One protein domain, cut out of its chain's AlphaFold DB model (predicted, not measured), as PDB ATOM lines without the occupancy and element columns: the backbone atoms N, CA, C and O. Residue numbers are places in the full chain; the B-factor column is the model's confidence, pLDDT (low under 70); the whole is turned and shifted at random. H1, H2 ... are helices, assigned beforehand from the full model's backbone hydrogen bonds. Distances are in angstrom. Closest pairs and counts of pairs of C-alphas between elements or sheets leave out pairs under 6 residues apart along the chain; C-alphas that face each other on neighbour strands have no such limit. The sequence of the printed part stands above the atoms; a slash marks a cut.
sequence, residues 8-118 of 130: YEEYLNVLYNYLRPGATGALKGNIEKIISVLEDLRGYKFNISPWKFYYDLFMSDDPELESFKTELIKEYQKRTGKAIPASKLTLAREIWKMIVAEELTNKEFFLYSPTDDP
ATOM      1  N   TYR A   8      35.844  24.367  23.432       81.81
ATOM      2  CA  TYR A   8      36.211  24.201  24.832       81.81
ATOM      3  C   TYR A   8      35.113  24.662  25.812       81.81
ATOM      4  O   TYR A   8      34.713  23.896  26.681       81.81
ATOM      5  N   GLU A   9      34.583  25.876  25.644       84.69
ATOM      6  CA  GLU A   9      33.524  26.442  26.495       84.69
ATOM      7  C   GLU A   9      32.208  25.666  26.354       84.69
ATOM      8  O   GLU A   9      31.502  25.441  27.334       84.69
ATOM      9  N   GLU A  10      31.895  25.198  25.142       86.38
ATOM     10  CA  GLU A  10      30.726  24.346  24.902       86.38
ATOM     11  C   GLU A  10      30.828  23.033  25.693       86.38
ATOM     12  O   GLU A  10      29.880  22.638  26.372       86.38
ATOM     13  N   TYR A  11      31.998  22.389  25.675       87.94
ATOM     14  CA  TYR A  11      32.244  21.171  26.443       87.94
ATOM     15  C   TYR A  11      32.181  21.382  27.951       87.94
ATOM     16  O   TYR A  11      31.609  20.539  28.648       87.94
ATOM     17  N   LEU A  12      32.706  22.499  28.456       88.94
ATOM     18  CA  LEU A  12      32.586  22.830  29.873       88.94
ATOM     19  C   LEU A  12      31.143  23.073  30.285       88.94
ATOM     20  O   LEU A  12      30.728  22.557  31.316       88.94
ATOM     21  N   ASN A  13      30.352  23.767  29.468       88.62
ATOM     22  CA  ASN A  13      28.942  23.994  29.764       88.62
ATOM     23  C   ASN A  13      28.131  22.682  29.760       88.62
ATOM     24  O   ASN A  13      27.295  22.451  30.636       88.62
ATOM     25  N   VAL A  14      28.397  21.782  28.805       89.75
ATOM     26  CA  VAL A  14      27.764  20.452  28.770       89.75
ATOM     27  C   VAL A  14      28.132  19.631  30.007       89.75
ATOM     28  O   VAL A  14      27.246  19.041  30.627       89.75
ATOM     29  N   LEU A  15      29.413  19.606  30.388       90.88
ATOM     30  CA  LEU A  15      29.861  18.915  31.596       90.88
ATOM     31  C   LEU A  15      29.231  19.511  32.845       90.88
ATOM     32  O   LEU A  15      28.673  18.768  33.643       90.88
ATOM     33  N   TYR A  16      29.279  20.835  32.988       91.88
ATOM     34  CA  TYR A  16      28.740  21.534  34.142       91.88
ATOM     35  C   TYR A  16      27.282  21.127  34.383       91.88
ATOM     36  O   TYR A  16      26.957  20.603  35.441       91.88
ATOM     37  N   ASN A  17      26.426  21.246  33.364       89.62
ATOM     38  CA  ASN A  17      25.008  20.899  33.485       89.62
ATOM     39  C   ASN A  17      24.759  19.414  33.772       89.62
ATOM     40  O   ASN A  17      23.837  19.083  34.513       89.62
ATOM     41  N   TYR A  18      25.558  18.515  33.196       91.19
ATOM     42  CA  TYR A  18      25.416  17.079  33.433       91.19
ATOM     43  C   TYR A  18      25.826  16.663  34.854       91.19
ATOM     44  O   TYR A  18      25.242  15.741  35.428       91.19
ATOM     45  N   LEU A  19      26.849  17.315  35.408       92.62
ATOM     46  CA  LEU A  19      27.425  16.966  36.705       92.62
ATOM     47  C   LEU A  19      26.594  17.471  37.890       92.62
ATOM     48  O   LEU A  19      26.806  17.006  39.009       92.62
ATOM     49  N   ARG A  20      25.621  18.358  37.651       92.25
ATOM     50  CA  ARG A  20      24.701  18.834  38.687       92.25
ATOM     51  C   ARG A  20      23.893  17.678  39.303       92.25
ATOM     52  O   ARG A  20      23.395  16.811  38.567       92.25
ATOM     53  N   PRO A  21      23.699  17.666  40.633       90.31
ATOM     54  CA  PRO A  21      22.898  16.649  41.307       90.31
ATOM     55  C   PRO A  21      21.466  16.578  40.767       90.31
ATOM     56  O   PRO A  21      20.759  17.587  40.680       90.31
ATOM     57  N   GLY A  22      21.013  15.370  40.432       83.69
ATOM     58  CA  GLY A  22      19.693  15.125  39.835       83.69
ATOM     59  C   GLY A  22      19.586  15.403  38.331       83.69
ATOM     60  O   GLY A  22      18.530  15.161  37.750       83.69
ATOM     61  N   ALA A  23      20.657  15.842  37.662       87.38
ATOM     62  CA  ALA A  23      20.657  15.968  36.207       87.38
ATOM     63  C   ALA A  23      20.487  14.597  35.539       87.38
ATOM     64  O   ALA A  23      21.342  13.719  35.626       87.38
ATOM     65  N   THR A  24      19.387  14.391  34.826       74.50
ATOM     66  CA  THR A  24      19.155  13.157  34.053       74.50
ATOM     67  C   THR A  24      19.577  13.304  32.588       74.50
ATOM     68  O   THR A  24      19.688  12.317  31.859       74.50
ATOM     69  N   GLY A  25      19.849  14.539  32.156       59.69
ATOM     70  CA  GLY A  25      20.166  14.893  30.781       59.69
ATOM     71  C   GLY A  25      21.645  14.740  30.431       59.69
ATOM     72  O   GLY A  25      22.437  15.641  30.674       59.69
ATOM     73  N   ALA A  26      21.992  13.655  29.743       54.34
ATOM     74  CA  ALA A  26      23.028  13.682  28.705       54.34
ATOM     75  C   ALA A  26      22.722  12.624  27.639       54.34
ATOM     76  O   ALA A  26      23.428  11.637  27.477       54.34
ATOM     77  N   LEU A  27      21.648  12.834  26.875       52.47
ATOM     78  CA  LEU A  27      21.298  11.954  25.754       52.47
ATOM     79  C   LEU A  27      22.177  12.154  24.499       52.47
ATOM     80  O   LEU A  27      21.898  11.525  23.483       52.47
ATOM     81  N   LYS A  28      23.236  12.986  24.515       43.44
ATOM     82  CA  LYS A  28      24.050  13.235  23.300       43.44
ATOM     83  C   LYS A  28      25.575  13.376  23.437       43.44
ATOM     84  O   LYS A  28      26.242  13.354  22.408       43.44
ATOM     85  N   GLY A  29      26.161  13.464  24.630       54.12
ATOM     86  CA  GLY A  29      27.616  13.596  24.798       54.12
ATOM     87  C   GLY A  29      28.166  12.450  25.632       54.12
ATOM     88  O   GLY A  29      27.750  12.283  26.771       54.12
ATOM     89  N   ASN A  30      29.083  11.650  25.088       79.00
ATOM     90  CA  ASN A  30      29.834  10.695  25.898       79.00
ATOM     91  C   ASN A  30      30.706  11.515  26.866       79.00
ATOM     92  O   ASN A  30      31.724  12.057  26.445       79.00
ATOM     93  N   ILE A  31      30.269  11.687  28.114       85.12
ATOM     94  CA  ILE A  31      30.924  12.541  29.119       85.12
ATOM     95  C   ILE A  31      32.394  12.153  29.290       85.12
ATOM     96  O   ILE A  31      33.255  13.025  29.314       85.12
ATOM     97  N   GLU A  32      32.699  10.855  29.262       85.81
ATOM     98  CA  GLU A  32      34.073  10.337  29.276       85.81
ATOM     99  C   GLU A  32      34.887  10.818  28.060       85.81
ATOM    100  O   GLU A  32      36.056  11.174  28.188       85.81
ATOM    101  N   LYS A  33      34.264  10.918  26.877       87.38
ATOM    102  CA  LYS A  33      34.901  11.495  25.682       87.38
ATOM    103  C   LYS A  33      35.141  12.994  25.838       87.38
ATOM    104  O   LYS A  33      36.179  13.474  25.400       87.38
ATOM    105  N   ILE A  34      34.200  13.735  26.428       89.75
ATOM    106  CA  ILE A  34      34.381  15.174  26.671       89.75
ATOM    107  C   ILE A  34      35.553  15.391  27.633       89.75
ATOM    108  O   ILE A  34      36.438  16.187  27.330       89.75
ATOM    109  N   ILE A  35      35.604  14.628  28.727       89.75
ATOM    110  CA  ILE A  35      36.722  14.626  29.677       89.75
ATOM    111  C   ILE A  35      38.040  14.347  28.939       89.75
ATOM    112  O   ILE A  35      38.958  15.154  29.032       89.75
ATOM    113  N   SER A  36      38.104  13.291  28.119       89.19
ATOM    114  CA  SER A  36      39.298  12.967  27.321       89.19
ATOM    115  C   SER A  36      39.732  14.106  26.395       89.19
ATOM    116  O   SER A  36      40.925  14.349  26.247       89.19
ATOM    117  N   VAL A  37      38.794  14.816  25.763       89.38
ATOM    118  CA  VAL A  37      39.137  15.964  24.910       89.38
ATOM    119  C   VAL A  37      39.698  17.118  25.743       89.38
ATOM    120  O   VAL A  37      40.650  17.766  25.317       89.38
ATOM    121  N   LEU A  38      39.150  17.381  26.931       87.31
ATOM    122  CA  LEU A  38      39.673  18.421  27.823       87.31
ATOM    123  C   LEU A  38      41.077  18.094  28.344       87.31
ATOM    124  O   LEU A  38      41.915  18.995  28.417       87.31
ATOM    125  N   GLU A  39      41.347  16.824  28.653       89.56
ATOM    126  CA  GLU A  39      42.686  16.338  29.000       89.56
ATOM    127  C   GLU A  39      43.694  16.623  27.884       89.56
ATOM    128  O   GLU A  39      44.764  17.185  28.132       89.56
ATOM    129  N   ASP A  40      43.335  16.284  26.643       88.69
ATOM    130  CA  ASP A  40      44.196  16.485  25.477       88.69
ATOM    131  C   ASP A  40      44.447  17.979  25.212       88.69
ATOM    132  O   ASP A  40      45.561  18.373  24.866       88.69
ATOM    133  N   LEU A  41      43.438  18.835  25.423       85.06
ATOM    134  CA  LEU A  41      43.565  20.286  25.255       85.06
ATOM    135  C   LEU A  41      44.441  20.952  26.329       85.06
ATOM    136  O   LEU A  41      45.061  21.977  26.044       85.06
ATOM    137  N   ARG A  42      44.497  20.410  27.552       83.12
ATOM    138  CA  ARG A  42      45.312  20.959  28.657       83.12
ATOM    139  C   ARG A  42      46.662  20.268  28.845       83.12
ATOM    140  O   ARG A  42      47.522  20.822  29.527       83.12
ATOM    141  N   GLY A  43      46.857  19.092  28.252       85.06
ATOM    142  CA  GLY A  43      48.100  18.330  28.346       85.06
ATOM    143  C   GLY A  43      48.287  17.582  29.671       85.06
ATOM    144  O   GLY A  43      49.426  17.326  30.056       85.06
ATOM    145  N   TYR A  44      47.208  17.230  30.378       85.69
ATOM    146  CA  TYR A  44      47.267  16.379  31.576       85.69
ATOM    147  C   TYR A  44      46.028  15.491  31.717       85.69
ATOM    148  O   TYR A  44      45.013  15.729  31.073       85.69
ATOM    149  N   LYS A  45      46.124  14.465  32.573       89.69
ATOM    150  CA  LYS A  45      45.054  13.497  32.848       89.69
ATOM    151  C   LYS A  45      44.359  13.777  34.179       89.69
ATOM    152  O   LYS A  45      45.015  14.186  35.140       89.69
ATOM    153  N   PHE A  46      43.054  13.551  34.225       88.25
ATOM    154  CA  PHE A  46      42.263  13.611  35.447       88.25
ATOM    155  C   PHE A  46      42.340  12.289  36.200       88.25
ATOM    156  O   PHE A  46      42.382  11.216  35.596       88.25
ATOM    157  N   ASN A  47      42.308  12.351  37.529       88.81
ATOM    158  CA  ASN A  47      42.279  11.149  38.355       88.81
ATOM    159  C   ASN A  47      40.839  10.659  38.585       88.81
ATOM    160  O   ASN A  47      40.322  10.705  39.699       88.81
ATOM    161  N   ILE A  48      40.171  10.233  37.511       88.44
ATOM    162  CA  ILE A  48      38.759   9.831  37.530       88.44
ATOM    163  C   ILE A  48      38.643   8.363  37.131       88.44
ATOM    164  O   ILE A  48      38.960   7.980  36.003       88.44
ATOM    165  N   SER A  49      38.119   7.540  38.036       89.50
ATOM    166  CA  SER A  49      37.726   6.170  37.703       89.50
ATOM    167  C   SER A  49      36.472   6.157  36.812       89.50
ATOM    168  O   SER A  49      35.593   7.010  36.980       89.50
ATOM    169  N   PRO A  50      36.317   5.173  35.905       87.00
ATOM    170  CA  PRO A  50      35.089   5.004  35.130       87.00
ATOM    171  C   PRO A  50      33.870   4.836  36.040       87.00
ATOM    172  O   PRO A  50      33.964   4.200  37.090       87.00
ATOM    173  N   TRP A  51      32.696   5.309  35.620       86.12
ATOM    174  CA  TRP A  51      31.487   5.220  36.455       86.12
ATOM    175  C   TRP A  51      31.143   3.773  36.852       86.12
ATOM    176  O   TRP A  51      30.620   3.526  37.940       86.12
ATOM    177  N   LYS A  52      31.484   2.802  35.987       88.19
ATOM    178  CA  LYS A  52      31.280   1.369  36.231       88.19
ATOM    179  C   LYS A  52      32.006   0.878  37.487       88.19
ATOM    180  O   LYS A  52      31.456   0.040  38.186       88.19
ATOM    181  N   PHE A  53      33.170   1.441  37.819       92.88
ATOM    182  CA  PHE A  53      33.880   1.107  39.056       92.88
ATOM    183  C   PHE A  53      33.002   1.354  40.290       92.88
ATOM    184  O   PHE A  53      32.879   0.487  41.150       92.88
ATOM    185  N   TYR A  54      32.335   2.508  40.352       92.88
ATOM    186  CA  TYR A  54      31.448   2.850  41.465       92.88
ATOM    187  C   TYR A  54      30.184   1.992  41.464       92.88
ATOM    188  O   TYR A  54      29.675   1.636  42.522       92.88
ATOM    189  N   TYR A  55      29.679   1.627  40.284       93.06
ATOM    190  CA  TYR A  55      28.558   0.697  40.194       93.06
ATOM    191  C   TYR A  55      28.920  -0.674  40.769       93.06
ATOM    192  O   TYR A  55      28.210  -1.173  41.639       93.06
ATOM    193  N   ASP A  56      30.055  -1.231  40.348       94.50
ATOM    194  CA  ASP A  56      30.559  -2.510  40.845       94.50
ATOM    195  C   ASP A  56      30.855  -2.428  42.359       94.50
ATOM    196  O   ASP A  56      30.498  -3.340  43.104       94.50
ATOM    197  N   LEU A  57      31.385  -1.297  42.848       95.62
ATOM    198  CA  LEU A  57      31.585  -1.022  44.276       95.62
ATOM    199  C   LEU A  57      30.276  -1.114  45.075       95.62
ATOM    200  O   LEU A  57      30.221  -1.828  46.072       95.62
ATOM    201  N   PHE A  58      29.209  -0.425  44.656       94.12
ATOM    202  CA  PHE A  58      27.930  -0.452  45.380       94.12
ATOM    203  C   PHE A  58      27.155  -1.766  45.202       94.12
ATOM    204  O   PHE A  58      26.294  -2.093  46.025       94.12
ATOM    205  N   MET A  59      27.442  -2.527  44.144       93.81
ATOM    206  CA  MET A  59      26.893  -3.867  43.931       93.81
ATOM    207  C   MET A  59      27.634  -4.952  44.713       93.81
ATOM    208  O   MET A  59      27.030  -5.980  44.991       93.81
ATOM    209  N   SER A  60      28.897  -4.725  45.077       94.00
ATOM    210  CA  SER A  60      29.678  -5.651  45.893       94.00
ATOM    211  C   SER A  60      29.073  -5.816  47.289       94.00
ATOM    212  O   SER A  60      28.693  -4.825  47.914       94.00
ATOM    213  N   ASP A  61      29.055  -7.053  47.788       93.62
ATOM    214  CA  ASP A  61      28.685  -7.404  49.168       93.62
ATOM    215  C   ASP A  61      29.922  -7.567  50.076       93.62
ATOM    216  O   ASP A  61      29.833  -8.107  51.177       93.62
ATOM    217  N   ASP A  62      31.095  -7.127  49.611       95.19
ATOM    218  CA  ASP A  62      32.338  -7.177  50.378       95.19
ATOM    219  C   ASP A  62      32.266  -6.250  51.615       95.19
ATOM    220  O   ASP A  62      32.155  -5.025  51.445       95.19
ATOM    221  N   PRO A  63      32.341  -6.800  52.847       92.75
ATOM    222  CA  PRO A  63      32.254  -6.023  54.080       92.75
ATOM    223  C   PRO A  63      33.435  -5.065  54.278       92.75
ATOM    224  O   PRO A  63      33.281  -4.058  54.969       92.75
ATOM    225  N   GLU A  64      34.598  -5.322  53.669       95.06
ATOM    226  CA  GLU A  64      35.767  -4.439  53.782       95.06
ATOM    227  C   GLU A  64      35.534  -3.097  53.073       95.06
ATOM    228  O   GLU A  64      36.091  -2.066  53.456       95.06
ATOM    229  N   LEU A  65      34.646  -3.082  52.075       94.81
ATOM    230  CA  LEU A  65      34.313  -1.893  51.295       94.81
ATOM    231  C   LEU A  65      33.188  -1.057  51.920       94.81
ATOM    232  O   LEU A  65      32.943   0.063  51.468       94.81
ATOM    233  N   GLU A  66      32.493  -1.554  52.947       93.19
ATOM    234  CA  GLU A  66      31.324  -0.877  53.528       93.19
ATOM    235  C   GLU A  66      31.666   0.469  54.173       93.19
ATOM    236  O   GLU A  66      30.909   1.435  54.026       93.19
ATOM    237  N   SER A  67      32.828   0.580  54.829       95.56
ATOM    238  CA  SER A  67      33.281   1.862  55.390       95.56
ATOM    239  C   SER A  67      33.457   2.905  54.288       95.56
ATOM    240  O   SER A  67      32.943   4.017  54.389       95.56
ATOM    241  N   PHE A  68      34.104   2.515  53.189       95.25
ATOM    242  CA  PHE A  68      34.350   3.398  52.055       95.25
ATOM    243  C   PHE A  68      33.051   3.807  51.342       95.25
ATOM    244  O   PHE A  68      32.835   4.987  51.066       95.25
ATOM    245  N   LYS A  69      32.127   2.862  51.110       95.50
ATOM    246  CA  LYS A  69      30.788   3.160  50.564       95.50
ATOM    247  C   LYS A  69      30.036   4.157  51.444       95.50
ATOM    248  O   LYS A  69      29.435   5.103  50.936       95.50
ATOM    249  N   THR A  70      30.088   3.959  52.759       95.50
ATOM    250  CA  THR A  70      29.433   4.831  53.740       95.50
ATOM    251  C   THR A  70      30.008   6.246  53.707       95.50
ATOM    252  O   THR A  70      29.252   7.214  53.769       95.50
ATOM    253  N   GLU A  71      31.329   6.387  53.593       96.69
ATOM    254  CA  GLU A  71      31.991   7.689  53.466       96.69
ATOM    255  C   GLU A  71      31.570   8.423  52.190       96.69
ATOM    256  O   GLU A  71      31.180   9.588  52.266       96.69
ATOM    257  N   LEU A  72      31.544   7.732  51.044       95.62
ATOM    258  CA  LEU A  72      31.088   8.311  49.775       95.62
ATOM    259  C   LEU A  72      29.637   8.804  49.853       95.62
ATOM    260  O   LEU A  72      29.332   9.905  49.397       95.62
ATOM    261  N   ILE A  73      28.744   8.013  50.456       95.31
ATOM    262  CA  ILE A  73      27.338   8.394  50.646       95.31
ATOM    263  C   ILE A  73      27.226   9.629  51.547       95.31
ATOM    264  O   ILE A  73      26.489  10.559  51.220       95.31
ATOM    265  N   LYS A  74      27.964   9.663  52.665       95.62
ATOM    266  CA  LYS A  74      27.958  10.809  53.585       95.62
ATOM    267  C   LYS A  74      28.445  12.081  52.905       95.62
ATOM    268  O   LYS A  74      27.828  13.128  53.089       95.62
ATOM    269  N   GLU A  75      29.518  11.997  52.123       95.06
ATOM    270  CA  GLU A  75      30.053  13.154  51.405       95.06
ATOM    271  C   GLU A  75      29.055  13.664  50.358       95.06
ATOM    272  O   GLU A  75      28.776  14.862  50.300       95.06
ATOM    273  N   TYR A  76      28.415  12.754  49.620       93.56
ATOM    274  CA  TYR A  76      27.357  13.107  48.677       93.56
ATOM    275  C   TYR A  76      26.186  13.829  49.339       93.56
ATOM    276  O   TYR A  76      25.769  14.887  48.866       93.56
ATOM    277  N   GLN A  77      25.670  13.300  50.449       92.25
ATOM    278  CA  GLN A  77      24.574  13.943  51.176       92.25
ATOM    279  C   GLN A  77      24.976  15.319  51.703       92.25
ATOM    280  O   GLN A  77      24.204  16.270  51.603       92.25
ATOM    281  N   LYS A  78      26.190  15.430  52.249       92.75
ATOM    282  CA  LYS A  78      26.720  16.676  52.801       92.75
ATOM    283  C   LYS A  78      26.822  17.772  51.741       92.75
ATOM    284  O   LYS A  78      26.494  18.915  52.044       92.75
ATOM    285  N   ARG A  79      27.286  17.441  50.535       90.19
ATOM    286  CA  ARG A  79      27.485  18.420  49.457       90.19
ATOM    287  C   ARG A  79      26.200  18.774  48.732       90.19
ATOM    288  O   ARG A  79      25.901  19.942  48.538       90.19
ATOM    289  N   THR A  80      25.435  17.761  48.341       89.44
ATOM    290  CA  THR A  80      24.271  17.968  47.470       89.44
ATOM    291  C   THR A  80      23.012  18.358  48.233       89.44
ATOM    292  O   THR A  80      22.067  18.862  47.630       89.44
ATOM    293  N   GLY A  81      22.945  18.055  49.535       87.31
ATOM    294  CA  GLY A  81      21.726  18.177  50.334       87.31
ATOM    295  C   GLY A  81      20.585  17.253  49.882       87.31
ATOM    296  O   GLY A  81      19.491  17.328  50.441       87.31
ATOM    297  N   LYS A  82      20.811  16.385  48.884       84.75
ATOM    298  CA  LYS A  82      19.789  15.505  48.310       84.75
ATOM    299  C   LYS A  82      19.634  14.213  49.108       84.75
ATOM    300  O   LYS A  82      20.550  13.729  49.776       84.75
ATOM    301  N   ALA A  83      18.445  13.624  49.000       87.75
ATOM    302  CA  ALA A  83      18.184  12.288  49.514       87.75
ATOM    303  C   ALA A  83      19.031  11.236  48.777       87.75
ATOM    304  O   ALA A  83      19.320  11.371  47.587       87.75
ATOM    305  N   ILE A  84      19.393  10.158  49.477       89.12
ATOM    306  CA  ILE A  84      20.137   9.044  48.881       89.12
ATOM    307  C   ILE A  84      19.238   8.361  47.838       89.12
ATOM    308  O   ILE A  84      18.142   7.913  48.190       89.12
ATOM    309  N   PRO A  85      19.681   8.223  46.574       89.44
ATOM    310  CA  PRO A  85      18.924   7.482  45.578       89.44
ATOM    311  C   PRO A  85      18.693   6.027  46.002       89.44
ATOM    312  O   PRO A  85      19.634   5.313  46.340       89.44
ATOM    313  N   ALA A  86      17.447   5.555  45.913       87.19
ATOM    314  CA  ALA A  86      17.096   4.177  46.275       87.19
ATOM    315  C   ALA A  86      17.746   3.124  45.354       87.19
ATOM    316  O   ALA A  86      18.021   1.998  45.763       87.19
ATOM    317  N   SER A  87      17.990   3.481  44.091       90.94
ATOM    318  CA  SER A  87      18.659   2.612  43.123       90.94
ATOM    319  C   SER A  87      20.176   2.714  43.270       90.94
ATOM    320  O   SER A  87      20.736   3.792  43.062       90.94
ATOM    321  N   LYS A  88      20.851   1.579  43.512       90.31
ATOM    322  CA  LYS A  88      22.325   1.480  43.516       90.31
ATOM    323  C   LYS A  88      22.949   2.015  42.222       90.31
ATOM    324  O   LYS A  88      23.995   2.651  42.261       90.31
ATOM    325  N   LEU A  89      22.286   1.809  41.079       89.25
ATOM    326  CA  LEU A  89      22.731   2.347  39.789       89.25
ATOM    327  C   LEU A  89      22.692   3.879  39.774       89.25
ATOM    328  O   LEU A  89      23.637   4.519  39.318       89.25
ATOM    329  N   THR A  90      21.594   4.462  40.258       90.25
ATOM    330  CA  THR A  90      21.443   5.918  40.321       90.25
ATOM    331  C   THR A  90      22.425   6.516  41.320       90.25
ATOM    332  O   THR A  90      23.103   7.480  40.983       90.25
ATOM    333  N   LEU A  91      22.574   5.905  42.500       91.50
ATOM    334  CA  LEU A  91      23.553   6.317  43.503       91.50
ATOM    335  C   LEU A  91      24.976   6.294  42.933       91.50
ATOM    336  O   LEU A  91      25.664   7.303  42.996       91.50
ATOM    337  N   ALA A  92      25.398   5.192  42.308       92.50
ATOM    338  CA  ALA A  92      26.730   5.085  41.713       92.50
ATOM    339  C   ALA A  92      27.008   6.186  40.679       92.50
ATOM    340  O   ALA A  92      28.104   6.742  40.647       92.50
ATOM    341  N   ARG A  93      26.013   6.532  39.852       91.12
ATOM    342  CA  ARG A  93      26.130   7.629  38.880       91.12
ATOM    343  C   ARG A  93      26.263   8.987  39.553       91.12
ATOM    344  O   ARG A  93      27.094   9.779  39.125       91.12
ATOM    345  N   GLU A  94      25.463   9.256  40.576       92.62
ATOM    346  CA  GLU A  94      25.508  10.524  41.308       92.62
ATOM    347  C   GLU A  94      26.826  10.690  42.080       92.62
ATOM    348  O   GLU A  94      27.443  11.751  42.003       92.62
ATOM    349  N   ILE A  95      27.331   9.626  42.718       94.56
ATOM    350  CA  ILE A  95      28.669   9.618  43.329       94.56
ATOM    351  C   ILE A  95      29.745   9.871  42.274       94.56
ATOM    352  O   ILE A  95      30.627  10.700  42.478       94.56
ATOM    353  N   TRP A  96      29.673   9.191  41.128       94.12
ATOM    354  CA  TRP A  96      30.645   9.397  40.061       94.12
ATOM    355  C   TRP A  96      30.658  10.850  39.575       94.12
ATOM    356  O   TRP A  96      31.727  11.447  39.484       94.12
ATOM    357  N   LYS A  97      29.486  11.452  39.335       93.69
ATOM    358  CA  LYS A  97      29.388  12.870  38.962       93.69
ATOM    359  C   LYS A  97      30.026  13.787  40.000       93.69
ATOM    360  O   LYS A  97      30.753  14.692  39.609       93.69
ATOM    361  N   MET A  98      29.792  13.536  41.288       94.81
ATOM    362  CA  MET A  98      30.408  14.306  42.369       94.81
ATOM    363  C   MET A  98      31.939  14.263  42.283       94.81
ATOM    364  O   MET A  98      32.575  15.312  42.306       94.81
ATOM    365  N   ILE A  99      32.526  13.075  42.104       94.75
ATOM    366  CA  ILE A  99      33.983  12.917  41.971       94.75
ATOM    367  C   ILE A  99      34.517  13.649  40.733       94.75
ATOM    368  O   ILE A  99      35.531  14.340  40.815       94.75
ATOM    369  N   VAL A 100      33.833  13.538  39.588       93.50
ATOM    370  CA  VAL A 100      34.223  14.254  38.362       93.50
ATOM    371  C   VAL A 100      34.155  15.769  38.560       93.50
ATOM    372  O   VAL A 100      35.081  16.477  38.174       93.50
ATOM    373  N   ALA A 101      33.071  16.270  39.151       94.00
ATOM    374  CA  ALA A 101      32.880  17.686  39.437       94.00
ATOM    375  C   ALA A 101      33.998  18.230  40.333       94.00
ATOM    376  O   ALA A 101      34.598  19.249  40.004       94.00
ATOM    377  N   GLU A 102      34.329  17.515  41.410       93.25
ATOM    378  CA  GLU A 102      35.405  17.894  42.326       93.25
ATOM    379  C   GLU A 102      36.774  17.906  41.651       93.25
ATOM    380  O   GLU A 102      37.521  18.869  41.809       93.25
ATOM    381  N   GLU A 103      37.099  16.877  40.867       94.00
ATOM    382  CA  GLU A 103      38.366  16.829  40.141       94.00
ATOM    383  C   GLU A 103      38.471  17.990  39.141       94.00
ATOM    384  O   GLU A 103      39.488  18.680  39.100       94.00
ATOM    385  N   LEU A 104      37.412  18.275  38.379       92.06
ATOM    386  CA  LEU A 104      37.397  19.392  37.432       92.06
ATOM    387  C   LEU A 104      37.516  20.753  38.135       92.06
ATOM    388  O   LEU A 104      38.257  21.620  37.668       92.06
ATOM    389  N   THR A 105      36.854  20.947  39.276       93.44
ATOM    390  CA  THR A 105      36.974  22.176  40.076       93.44
ATOM    391  C   THR A 105      38.367  22.332  40.687       93.44
ATOM    392  O   THR A 105      38.953  23.406  40.581       93.44
ATOM    393  N   ASN A 106      38.954  21.269  41.246       92.31
ATOM    394  CA  ASN A 106      40.317  21.287  41.798       92.31
ATOM    395  C   ASN A 106      41.383  21.592  40.735       92.31
ATOM    396  O   ASN A 106      42.465  22.087  41.044       92.31
ATOM    397  N   LYS A 107      41.075  21.280  39.475       91.12
ATOM    398  CA  LYS A 107      41.893  21.575  38.296       91.12
ATOM    399  C   LYS A 107      41.541  22.914  37.631       91.12
ATOM    400  O   LYS A 107      42.000  23.178  36.520       91.12
ATOM    401  N   GLU A 108      40.740  23.742  38.303       90.25
ATOM    402  CA  GLU A 108      40.358  25.100  37.897       90.25
ATOM    403  C   GLU A 108      39.581  25.167  36.565       90.25
ATOM    404  O   GLU A 108      39.591  26.185  35.871       90.25
ATOM    405  N   PHE A 109      38.881  24.090  36.184       88.25
ATOM    406  CA  PHE A 109      37.960  24.118  35.040       88.25
ATOM    407  C   PHE A 109      36.629  24.789  35.369       88.25
ATOM    408  O   PHE A 109      36.002  25.373  34.485       88.25
ATOM    409  N   PHE A 110      36.205  24.715  36.630       91.25
ATOM    410  CA  PHE A 110      35.018  25.392  37.134       91.25
ATOM    411  C   PHE A 110      35.397  26.303  38.297       91.25
ATOM    412  O   PHE A 110      36.208  25.930  39.141       91.25
ATOM    413  N   LEU A 111      34.767  27.477  38.365       87.94
ATOM    414  CA  LEU A 111      34.946  28.419  39.477       87.94
ATOM    415  C   LEU A 111      34.357  27.889  40.796       87.94
ATOM    416  O   LEU A 111      34.813  28.266  41.869       87.94
ATOM    417  N   TYR A 112      33.337  27.036  40.710       89.69
ATOM    418  CA  TYR A 112      32.672  26.367  41.827       89.69
ATOM    419  C   TYR A 112      32.229  24.969  41.385       89.69
ATOM    420  O   TYR A 112      32.097  24.719  40.184       89.69
ATOM    421  N   SER A 113      32.042  24.046  42.330       92.94
ATOM    422  CA  SER A 113      31.686  22.668  41.990       92.94
ATOM    423  C   SER A 113      30.244  22.578  41.487       92.94
ATOM    424  O   SER A 113      29.343  23.047  42.181       92.94
ATOM    425  N   PRO A 114      29.984  21.928  40.334       93.50
ATOM    426  CA  PRO A 114      28.625  21.580  39.912       93.50
ATOM    427  C   PRO A 114      27.836  20.791  40.967       93.50
ATOM    428  O   PRO A 114      26.611  20.867  41.002       93.50
ATOM    429  N   THR A 115      28.524  20.041  41.837       91.62
ATOM    430  CA  THR A 115      27.914  19.311  42.960       91.62
ATOM    431  C   THR A 115      27.188  20.244  43.932       91.62
ATOM    432  O   THR A 115      26.196  19.837  44.535       91.62
ATOM    433  N   ASP A 116      27.655  21.487  44.060       90.19
ATOM    434  CA  ASP A 116      27.107  22.484  44.984       90.19
ATOM    435  C   ASP A 116      25.911  23.255  44.373       90.19
ATOM    436  O   ASP A 116      25.300  24.081  45.050       90.19
ATOM    437  N   ASP A 117      25.553  22.984  43.108       89.06
ATOM    438  CA  ASP A 117      24.414  23.574  42.381       89.06
ATOM    439  C   ASP A 117      23.372  22.491  42.002       89.06
ATOM    440  O   ASP A 117      23.266  22.082  40.835       89.06
ATOM    441  N   PRO A 118      22.602  21.967  42.978       83.44
ATOM    442  CA  PRO A 118      21.589  20.946  42.729       83.44
ATOM    443  C   PRO A 118      20.456  21.468  41.838       83.44
ATOM    444  O   PRO A 118      19.950  22.573  42.024       83.44
TER     445      PRO A 118
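This is residues 8 to 118 of the 130 residues of an uncharacterized protein of Trichomonas vaginalis (UniProt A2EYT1). One long helix, H5, runs through the middle, with H3 and H4 crossing it and the helical hairpin H1-H2 meeting it through the end of H1. The 111 printed residues, all helix in class, hold five named helices, H1 to H5, and no named strand. The whole is compact, radius of gyration of the C-alphas 14.0 A, but elongated, 41 by 26 by 25 A.

H1, residues 8 to 19, and H2, residues 31 to 42, touch at Tyr 11 and Ile 34, closest C-alphas 6.4 A. H1 touches the hub H5, residues 88 to 106, with residues 16 to 19 alone; closest C-alphas, Leu 19 and Lys 97, 5.1 A. H3, residues 51 to 59, touches H5 at a steep tilt of 44 degrees; closest C-alphas, Tyr 55 and Ala 92, 5.0 A. H4, residues 63 to 80, touches H5 at a steep tilt of 64 degrees; closest C-alphas, Tyr 76 and Ile 95, 6.5 A. O i to N i+4 pairs are within hydrogen-bond range throughout H1, H2, H3 and H5, and 12 of 14 in H4.

H1 begins at C-alpha 8 (36.211, 24.201, 24.832); H5, 26.8 A long, ends at C-alpha 106 (40.317, 21.287, 41.798).

The printed part has no cut. The H1 to H2 link is long; its residues 25 to 29 are under pLDDT 70.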